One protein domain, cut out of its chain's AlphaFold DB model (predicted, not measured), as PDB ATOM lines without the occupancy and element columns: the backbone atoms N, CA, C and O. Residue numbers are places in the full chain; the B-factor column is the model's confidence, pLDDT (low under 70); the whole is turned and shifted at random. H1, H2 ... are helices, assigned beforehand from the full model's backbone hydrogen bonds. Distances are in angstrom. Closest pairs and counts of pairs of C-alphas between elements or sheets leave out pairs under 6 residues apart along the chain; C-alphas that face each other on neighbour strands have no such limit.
ATOM      1  N   LEU A  11      21.879  10.061  17.691       60.56
ATOM      2  CA  LEU A  11      22.619  10.929  16.763       60.56
ATOM      3  C   LEU A  11      23.301  10.145  15.631       60.56
ATOM      4  O   LEU A  11      23.432  10.668  14.528       60.56
ATOM      5  N   ARG A  12      23.710   8.895  15.889       64.75
ATOM      6  CA  ARG A  12      24.240   7.995  14.853       64.75
ATOM      7  C   ARG A  12      23.137   7.484  13.937       64.75
ATOM      8  O   ARG A  12      23.298   7.588  12.729       64.75
ATOM      9  N   ASP A  13      22.001   7.073  14.497       69.25
ATOM     10  CA  ASP A  13      20.827   6.679  13.705       69.25
ATOM     11  C   ASP A  13      20.321   7.845  12.832       69.25
ATOM     12  O   ASP A  13      19.942   7.657  11.675       69.25
ATOM     13  N   LEU A  14      20.365   9.082  13.346       71.88
ATOM     14  CA  LEU A  14      20.010  10.273  12.567       71.88
ATOM     15  C   LEU A  14      21.023  10.559  11.444       71.88
ATOM     16  O   LEU A  14      20.636  10.974  10.359       71.88
ATOM     17  N   SER A  15      22.316  10.317  11.683       72.88
ATOM     18  CA  SER A  15      23.361  10.456  10.661       72.88
ATOM     19  C   SER A  15      23.200   9.419   9.549       72.88
ATOM     20  O   SER A  15      23.234   9.779   8.378       72.88
ATOM     21  N   GLU A  16      22.969   8.151   9.901       77.06
ATOM     22  CA  GLU A  16      22.768   7.063   8.934       77.06
ATOM     23  C   GLU A  16      21.486   7.261   8.110       77.06
ATOM     24  O   GLU A  16      21.476   7.042   6.899       77.06
ATOM     25  N   THR A  17      20.402   7.741   8.731       78.25
ATOM     26  CA  THR A  17      19.151   8.053   8.016       78.25
ATOM     27  C   THR A  17      19.275   9.274   7.108       78.25
ATOM     28  O   THR A  17      18.736   9.252   6.003       78.25
ATOM     29  N   VAL A  18      20.011  10.314   7.513       76.00
ATOM     30  CA  VAL A  18      20.305  11.473   6.652       76.00
ATOM     31  C   VAL A  18      21.213  11.078   5.486       76.00
ATOM     32  O   VAL A  18      20.982  11.535   4.369       76.00
ATOM     33  N   GLU A  19      22.194  10.196   5.696       74.81
ATOM     34  CA  GLU A  19      23.033   9.648   4.620       74.81
ATOM     35  C   GLU A  19      22.216   8.803   3.632       74.81
ATOM     36  O   GLU A  19      22.315   9.011   2.423       74.81
ATOM     37  N   ALA A  20      21.333   7.927   4.122       79.31
ATOM     38  CA  ALA A  20      20.442   7.137   3.273       79.31
ATOM     39  C   ALA A  20      19.450   8.014   2.488       79.31
ATOM     40  O   ALA A  20      19.221   7.790   1.295       79.31
ATOM     41  N   LEU A  21      18.883   9.042   3.133       79.25
ATOM     42  CA  LEU A  21      18.001  10.011   2.486       79.25
ATOM     43  C   LEU A  21      18.758  10.811   1.423       79.25
ATOM     44  O   LEU A  21      18.247  10.991   0.320       79.25
ATOM     45  N   ARG A  22      19.989  11.242   1.717       75.88
ATOM     46  CA  ARG A  22      20.854  11.948   0.768       75.88
ATOM     47  C   ARG A  22      21.154  11.094  -0.457       75.88
ATOM     48  O   ARG A  22      21.020  11.578  -1.577       75.88
ATOM     49  N   ASP A  23      21.527   9.835  -0.261       77.38
ATOM     50  CA  ASP A  23      21.844   8.926  -1.360       77.38
ATOM     51  C   ASP A  23      20.595   8.611  -2.203       77.38
ATOM     52  O   ASP A  23      20.671   8.544  -3.433       77.38
ATOM     53  N   SER A  24      19.425   8.481  -1.568       81.56
ATOM     54  CA  SER A  24      18.141   8.320  -2.261       81.56
ATOM     55  C   SER A  24      17.760   9.566  -3.063       81.56
ATOM     56  O   SER A  24      17.383   9.454  -4.229       81.56
ATOM     57  N   LEU A  25      17.884  10.760  -2.477       76.56
ATOM     58  CA  LEU A  25      17.590  12.016  -3.167       76.56
ATOM     59  C   LEU A  25      18.587  12.257  -4.304       76.56
ATOM     60  O   LEU A  25      18.194  12.695  -5.375       76.56
ATOM     61  N   GLY A  26      19.869  11.937  -4.103       74.44
ATOM     62  CA  GLY A  26      20.904  12.047  -5.129       74.44
ATOM     63  C   GLY A  26      20.609  11.157  -6.338       74.44
ATOM     64  O   GLY A  26      20.763  11.597  -7.477       74.44
ATOM     65  N   LYS A  27      20.109   9.934  -6.111       80.31
ATOM     66  CA  LYS A  27      19.619   9.050  -7.183       80.31
ATOM     67  C   LYS A  27      18.382   9.618  -7.877       80.31
ATOM     68  O   LYS A  27      18.380   9.682  -9.100       80.31
ATOM     69  N   LEU A  28      17.387  10.091  -7.123       81.12
ATOM     70  CA  LEU A  28      16.171  10.699  -7.681       81.12
ATOM     71  C   LEU A  28      16.472  11.950  -8.512       81.12
ATOM     72  O   LEU A  28      15.954  12.094  -9.612       81.12
ATOM     73  N   VAL A  29      17.341  12.838  -8.026       75.50
ATOM     74  CA  VAL A  29      17.767  14.040  -8.756       75.50
ATOM     75  C   VAL A  29      18.524  13.647 -10.022       75.50
ATOM     76  O   VAL A  29      18.285  14.223 -11.079       75.50
ATOM     77  N   LYS A  30      19.389  12.629  -9.957       76.25
ATOM     78  CA  LYS A  30      20.080  12.106 -11.140       76.25
ATOM     79  C   LYS A  30      19.104  11.526 -12.167       76.25
ATOM     80  O   LYS A  30      19.272  11.781 -13.355       76.25
ATOM     81  N   GLU A  31      18.100  10.773 -11.728       82.69
ATOM     82  CA  GLU A  31      17.059  10.229 -12.605       82.69
ATOM     83  C   GLU A  31      16.216  11.348 -13.226       82.69
ATOM     84  O   GLU A  31      16.089  11.407 -14.447       82.69
ATOM     85  N   LEU A  32      15.734  12.300 -12.425       79.19
ATOM     86  CA  LEU A  32      14.899  13.408 -12.885       79.19
ATOM     87  C   LEU A  32      15.647  14.334 -13.859       79.19
ATOM     88  O   LEU A  32      15.104  14.700 -14.895       79.19
ATOM     89  N   LEU A  33      16.921  14.639 -13.591       74.31
ATOM     90  CA  LEU A  33      17.770  15.414 -14.506       74.31
ATOM     91  C   LEU A  33      18.155  14.634 -15.773       74.31
ATOM     92  O   LEU A  33      18.483  15.238 -16.796       74.31
ATOM     93  N   SER A  34      18.139  13.298 -15.730       80.25
ATOM     94  CA  SER A  34      18.377  12.474 -16.920       80.25
ATOM     95  C   SER A  34      17.178  12.454 -17.877       80.25
ATOM     96  O   SER A  34      17.362  12.232 -19.076       80.25
ATOM     97  N   MET A  35      15.968  12.749 -17.385       83.06
ATOM     98  CA  MET A  35      14.743  12.826 -18.185       83.06
ATOM     99  C   MET A  35      14.652  14.157 -18.950       83.06
ATOM    100  O   MET A  35      13.936  15.077 -18.567       83.06
ATOM    101  N   LYS A  36      15.354  14.253 -20.084       80.94
ATOM    102  CA  LYS A  36      15.378  15.462 -20.939       80.94
ATOM    103  C   LYS A  36      14.149  15.649 -21.841       80.94
ATOM    104  O   LYS A  36      13.966  16.705 -22.431       80.94
ATOM    105  N   SER A  37      13.278  14.644 -21.945       83.81
ATOM    106  CA  SER A  37      12.165  14.653 -22.910       83.81
ATOM    107  C   SER A  37      11.216  15.846 -22.735       83.81
ATOM    108  O   SER A  37      10.898  16.516 -23.716       83.81
ATOM    109  N   TRP A  38      10.803  16.156 -21.501       82.44
ATOM    110  CA  TRP A  38       9.905  17.287 -21.247       82.44
ATOM    111  C   TRP A  38      10.600  18.637 -21.437       82.44
ATOM    112  O   TRP A  38       9.997  19.565 -21.973       82.44
ATOM    113  N   SER A  39      11.874  18.755 -21.039       81.12
ATOM    114  CA  SER A  39      12.626  19.999 -21.228       81.12
ATOM    115  C   SER A  39      12.787  20.342 -22.706       81.12
ATOM    116  O   SER A  39      12.592  21.498 -23.080       81.12
ATOM    117  N   ASP A  40      13.076  19.342 -23.538       82.88
ATOM    118  CA  ASP A  40      13.260  19.517 -24.979       82.88
ATOM    119  C   ASP A  40      11.915  19.828 -25.664       82.88
ATOM    120  O   ASP A  40      11.820  20.771 -26.452       82.88
ATOM    121  N   MET A  41      10.837  19.124 -25.286       83.69
ATOM    122  CA  MET A  41       9.479  19.401 -25.777       83.69
ATOM    123  C   MET A  41       9.030  20.827 -25.437       83.69
ATOM    124  O   MET A  41       8.508  21.540 -26.296       83.69
ATOM    125  N   ARG A  42       9.253  21.271 -24.196       83.56
ATOM    126  CA  ARG A  42       8.890  22.616 -23.746       83.56
ATOM    127  C   ARG A  42       9.616  23.700 -24.540       83.56
ATOM    128  O   ARG A  42       8.994  24.701 -24.883       83.56
ATOM    129  N   GLN A  43      10.905  23.531 -24.830       80.56
ATOM    130  CA  GLN A  43      11.676  24.519 -25.597       80.56
ATOM    131  C   GLN A  43      11.086  24.744 -26.998       80.56
ATOM    132  O   GLN A  43      10.930  25.892 -27.415       80.56
ATOM    133  N   GLU A  44      10.685  23.671 -27.680       79.19
ATOM    134  CA  GLU A  44      10.051  23.745 -29.004       79.19
ATOM    135  C   GLU A  44       8.621  24.315 -28.938       79.19
ATOM    136  O   GLU A  44       8.232  25.135 -29.771       79.19
ATOM    137  N   VAL A  45       7.832  23.961 -27.915       80.25
ATOM    138  CA  VAL A  45       6.480  24.525 -27.726       80.25
ATOM    139  C   VAL A  45       6.538  26.019 -27.390       80.25
ATOM    140  O   VAL A  45       5.766  26.805 -27.936       80.25
ATOM    141  N   MET A  46       7.485  26.448 -26.554       77.88
ATOM    142  CA  MET A  46       7.658  27.865 -26.214       77.88
ATOM    143  C   MET A  46       8.076  28.703 -27.428       77.88
ATOM    144  O   MET A  46       7.635  29.846 -27.574       77.88
ATOM    145  N   PHE A  47       8.876  28.126 -28.332       75.50
ATOM    146  CA  PHE A  47       9.204  28.740 -29.619       75.50
ATOM    147  C   PHE A  47       7.949  28.995 -30.468       75.50
ATOM    148  O   PHE A  47       7.815  30.075 -31.041       75.50
ATOM    149  N   LEU A  48       6.997  28.055 -30.480       71.31
ATOM    150  CA  LEU A  48       5.719  28.193 -31.189       71.31
ATOM    151  C   LEU A  48       4.795  29.253 -30.577       71.31
ATOM    152  O   LEU A  48       4.087  29.944 -31.307       71.31
ATOM    153  N   THR A  49       4.787  29.389 -29.249       69.12
ATOM    154  CA  THR A  49       3.917  30.350 -28.549       69.12
ATOM    155  C   THR A  49       4.430  31.790 -28.587       69.12
ATOM    156  O   THR A  49       3.672  32.716 -28.295       69.12
ATOM    157  N   ASN A  50       5.699  32.011 -28.946       69.81
ATOM    158  CA  ASN A  50       6.257  33.356 -29.049       69.81
ATOM    159  C   ASN A  50       5.767  34.068 -30.324       69.81
ATOM    160  O   ASN A  50       5.967  33.619 -31.451       69.81
ATOM    161  N   VAL A  51       5.162  35.239 -30.105       54.81
ATOM    162  CA  VAL A  51       4.291  36.043 -30.994       54.81
ATOM    163  C   VAL A  51       4.864  36.387 -32.385       54.81
ATOM    164  O   VAL A  51       4.122  36.798 -33.270       54.81
ATOM    165  N   ASN A  52       6.157  36.176 -32.641       55.62
ATOM    166  CA  ASN A  52       6.781  36.501 -33.930       55.62
ATOM    167  C   ASN A  52       6.826  35.325 -34.928       55.62
ATOM    168  O   ASN A  52       7.036  35.562 -36.117       55.62
ATOM    169  N   ALA A  53       6.609  34.081 -34.481       51.47
ATOM    170  CA  ALA A  53       6.620  32.887 -35.341       51.47
ATOM    171  C   ALA A  53       5.243  32.553 -35.959       51.47
ATOM    172  O   ALA A  53       5.155  31.795 -36.925       51.47
ATOM    173  N   SER A  54       4.155  33.157 -35.460       55.41
ATOM    174  CA  SER A  54       2.775  32.880 -35.898       55.41
ATOM    175  C   SER A  54       2.443  33.360 -37.316       55.41
ATOM    176  O   SER A  54       1.397  33.005 -37.852       55.41
ATOM    177  N   ASN A  55       3.312  34.162 -37.941       58.59
ATOM    178  CA  ASN A  55       3.064  34.731 -39.269       58.59
ATOM    179  C   ASN A  55       3.318  33.743 -40.419       58.59
ATOM    180  O   ASN A  55       2.922  34.022 -41.549       58.59
ATOM    181  N   SER A  56       3.968  32.600 -40.166       64.50
ATOM    182  CA  SER A  56       4.215  31.589 -41.200       64.50
ATOM    183  C   SER A  56       3.777  30.196 -40.747       64.50
ATOM    184  O   SER A  56       4.304  29.629 -39.792       64.50
ATOM    185  N   SER A  57       2.815  29.611 -41.465       64.75
ATOM    186  CA  SER A  57       2.318  28.252 -41.211       64.75
ATOM    187  C   SER A  57       3.419  27.190 -41.334       64.75
ATOM    188  O   SER A  57       3.383  26.181 -40.638       64.75
ATOM    189  N   THR A  58       4.440  27.429 -42.160       68.56
ATOM    190  CA  THR A  58       5.574  26.517 -42.381       68.56
ATOM    191  C   THR A  58       6.454  26.334 -41.144       68.56
ATOM    192  O   THR A  58       6.863  25.210 -40.863       68.56
ATOM    193  N   GLN A  59       6.713  27.399 -40.376       71.88
ATOM    194  CA  GLN A  59       7.494  27.317 -39.136       71.88
ATOM    195  C   GLN A  59       6.757  26.521 -38.055       71.88
ATOM    196  O   GLN A  59       7.387  25.745 -37.335       71.88
ATOM    197  N   ILE A  60       5.425  26.650 -38.000       73.56
ATOM    198  CA  ILE A  60       4.584  25.876 -37.082       73.56
ATOM    199  C   ILE A  60       4.721  24.378 -37.376       73.56
ATOM    200  O   ILE A  60       5.053  23.596 -36.486       73.56
ATOM    201  N   TYR A  61       4.550  23.975 -38.639       71.94
ATOM    202  CA  TYR A  61       4.698  22.570 -39.031       71.94
ATOM    203  C   TYR A  61       6.117  22.042 -38.865       71.94
ATOM    204  O   TYR A  61       6.289  20.883 -38.500       71.94
ATOM    205  N   GLN A  62       7.137  22.869 -39.094       72.44
ATOM    206  CA  GLN A  62       8.521  22.453 -38.908       72.44
ATOM    207  C   GLN A  62       8.808  22.104 -37.442       72.44
ATOM    208  O   GLN A  62       9.382  21.047 -37.179       72.44
ATOM    209  N   ALA A  63       8.366  22.926 -36.489       75.94
ATOM    210  CA  ALA A  63       8.525  22.617 -35.068       75.94
ATOM    211  C   ALA A  63       7.704  21.380 -34.657       75.94
ATOM    212  O   ALA A  63       8.235  20.483 -34.008       75.94
ATOM    213  N   VAL A  64       6.455  21.250 -35.124       78.06
ATOM    214  CA  VAL A  64       5.640  20.042 -34.874       78.06
ATOM    215  C   VAL A  64       6.302  18.786 -35.453       78.06
ATOM    216  O   VAL A  64       6.360  17.755 -34.787       78.06
ATOM    217  N   SER A  65       6.880  18.865 -36.656       75.06
ATOM    218  CA  SER A  65       7.594  17.741 -37.276       75.06
ATOM    219  C   SER A  65       8.848  17.333 -36.497       75.06
ATOM    220  O   SER A  65       9.182  16.152 -36.460       75.06
ATOM    221  N   ARG A  66       9.519  18.272 -35.816       77.94
ATOM    222  CA  ARG A  66      10.638  17.959 -34.913       77.94
ATOM    223  C   ARG A  66      10.163  17.248 -33.658       77.94
ATOM    224  O   ARG A  66      10.790  16.270 -33.268       77.94
ATOM    225  N   ILE A  67       9.052  17.701 -33.076       82.38
ATOM    226  CA  ILE A  67       8.462  17.092 -31.879       82.38
ATOM    227  C   ILE A  67       8.033  15.645 -32.163       82.38
ATOM    228  O   ILE A  67       8.308  14.759 -31.361       82.38
ATOM    229  N   VAL A  68       7.382  15.396 -33.305       80.94
ATOM    230  CA  VAL A  68       6.799  14.079 -33.619       80.94
ATOM    231  C   VAL A  68       7.796  13.140 -34.310       80.94
ATOM    232  O   VAL A  68       7.851  11.961 -33.973       80.94
ATOM    233  N   CYS A  69       8.585  13.641 -35.268       78.38
ATOM    234  CA  CYS A  69       9.425  12.809 -36.142       78.38
ATOM    235  C   CYS A  69      10.935  12.960 -35.893       78.38
ATOM    236  O   CYS A  69      11.714  12.176 -36.427       78.38
ATOM    237  N   GLY A  70      11.379  13.960 -35.122       71.06
ATOM    238  CA  GLY A  70      12.788  14.113 -34.740       71.06
ATOM    239  C   GLY A  70      13.750  14.519 -35.865       71.06
ATOM    240  O   GLY A  70      14.957  14.351 -35.708       71.06
ATOM    241  N   HIS A  71      13.270  15.049 -36.997       59.25
ATOM    242  CA  HIS A  71      14.141  15.512 -38.089       59.25
ATOM    243  C   HIS A  71      14.528  17.001 -37.920       59.25
ATOM    244  O   HIS A  71      13.684  17.877 -38.114       59.25
ATOM    245  N   PRO A  72      15.795  17.326 -37.568       50.12
ATOM    246  CA  PRO A  72      16.223  18.702 -37.279       50.12
ATOM    247  C   PRO A  72      16.430  19.545 -38.546       50.12
ATOM    248  O   PRO A  72      16.240  20.768 -38.529       50.12
ATOM    249  N   GLU A  73      16.785  18.888 -39.648       47.66
ATOM    250  CA  GLU A  73      16.965  19.501 -40.956       47.66
ATOM    251  C   GLU A  73      15.614  19.575 -41.661       47.66
ATOM    252  O   GLU A  73      14.849  18.614 -41.630       47.66
ATOM    253  N   GLY A  74      15.314  20.690 -42.330       42.91
ATOM    254  CA  GLY A  74      14.076  20.923 -43.091       42.91
ATOM    255  C   GLY A  74      13.811  19.953 -44.259       42.91
ATOM    256  O   GLY A  74      13.107  20.306 -45.199       42.91
ATOM    257  N   GLY A  75      14.358  18.737 -44.226       39.25
ATOM    258  CA  GLY A  75      14.055  17.624 -45.115       39.25
ATOM    259  C   GLY A  75      12.621  17.107 -44.996       39.25
ATOM    260  O   GLY A  75      12.157  16.492 -45.942       39.25
ATOM    261  N   GLY A  76      11.887  17.418 -43.919       39.31
ATOM    262  CA  GLY A  76      10.442  17.152 -43.840       39.31
ATOM    263  C   GLY A  76       9.582  18.069 -44.726       39.31
ATOM    264  O   GLY A  76       8.463  17.710 -45.069       39.31
ATOM    265  N   LEU A  77      10.102  19.239 -45.125       43.03
ATOM    266  CA  LEU A  77       9.405  20.179 -46.019       43.03
ATOM    267  C   LEU A  77       9.666  19.890 -47.499       43.03
ATOM    268  O   LEU A  77       8.880  20.289 -48.354       43.03
ATOM    269  N   LYS A  78      10.759  19.189 -47.814       42.56
ATOM    270  CA  LYS A  78      10.955  18.601 -49.136       42.56
ATOM    271  C   LYS A  78      10.452  17.176 -49.065       42.56
ATOM    272  O   LYS A  78      11.226  16.272 -48.765       42.56
ATOM    273  N   ILE A  79       9.170  16.979 -49.361       44.88
ATOM    274  CA  ILE A  79       8.674  15.665 -49.763       44.88
ATOM    275  C   ILE A  79       9.476  15.297 -51.018       44.88
ATOM    276  O   ILE A  79       9.145  15.710 -52.122       44.88
TER     277      ILE A  79
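What this domain is: This is residues 11 to 79 of the 654 residues of an uncharacterized protein of Bambusicola thoracicus (UniProt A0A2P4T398). One long helix, H1, sticks out as a free arm from a small head, a helical hairpin in which H2 and H3 run side by side in opposite ways. The arm makes much of the length, and an end with no named element, residues 70 to 79, follows H3 at the head. The printed part has 69 residues, with three named helices in the order H1, H2, H3 and no named strand; the class is all helix. The whole is extended, with a radius of gyration of the C-alphas of 20.9 A and spans of 66 by 26 by 12 A.

Where its parts are: H1 covers residues 11 to 34 and is the longest helix, with 24 residues and 34.0 A from first to last C-alpha. It begins at C-alpha 11 at (22.619, 10.929, 16.763) and ends at C-alpha 34 at (18.377, 12.474, -16.920). H2 covers residues 37 to 49 and measures 18.6 A. H3 covers residues 57 to 69, measures 17.7 A and ends at C-alpha 69 at (9.425, 12.809, -36.142).

How they stand to each other: H1 touches no helix. It is apart from H2, although a tight link of 2 residues joins them, and it is apart from H3. Residues 11 to 39 stand free, of which 11 to 34 belong to H1 and 37 to 39 belong to H2. H2 and H3 touch, with 6 pairs of C-alphas within 8 A. Their closest C-alphas are those of Glu 44 and Ala 63, 6.4 A apart, and their centres are 11.5 A apart. They form a helical hairpin, running opposite ways at a shallow tilt of 7 degrees. The short link between them has 7 residues, and residues 50 to 57 stand free, of which residue 57 belongs to H3. In H1, H2 and H3 every pair of O i and N i+4 is within hydrogen-bond range.

The domain as a whole: The outline of the whole is a rod. The two C-alphas farthest apart are those of the first and last printed residues, Leu 11 and Ile 79, at 68.1 A. The printed part has no cut, and neither link between named helices is long. The mean pLDDT of the printed part is 70.7. It is under 70 for 22 residues: residues 11 to 13, residues 49 to 58 and residues 71 to 79. Confidence in the model is low there, at the start of the printed part, round the link from H2 to H3 and at its end.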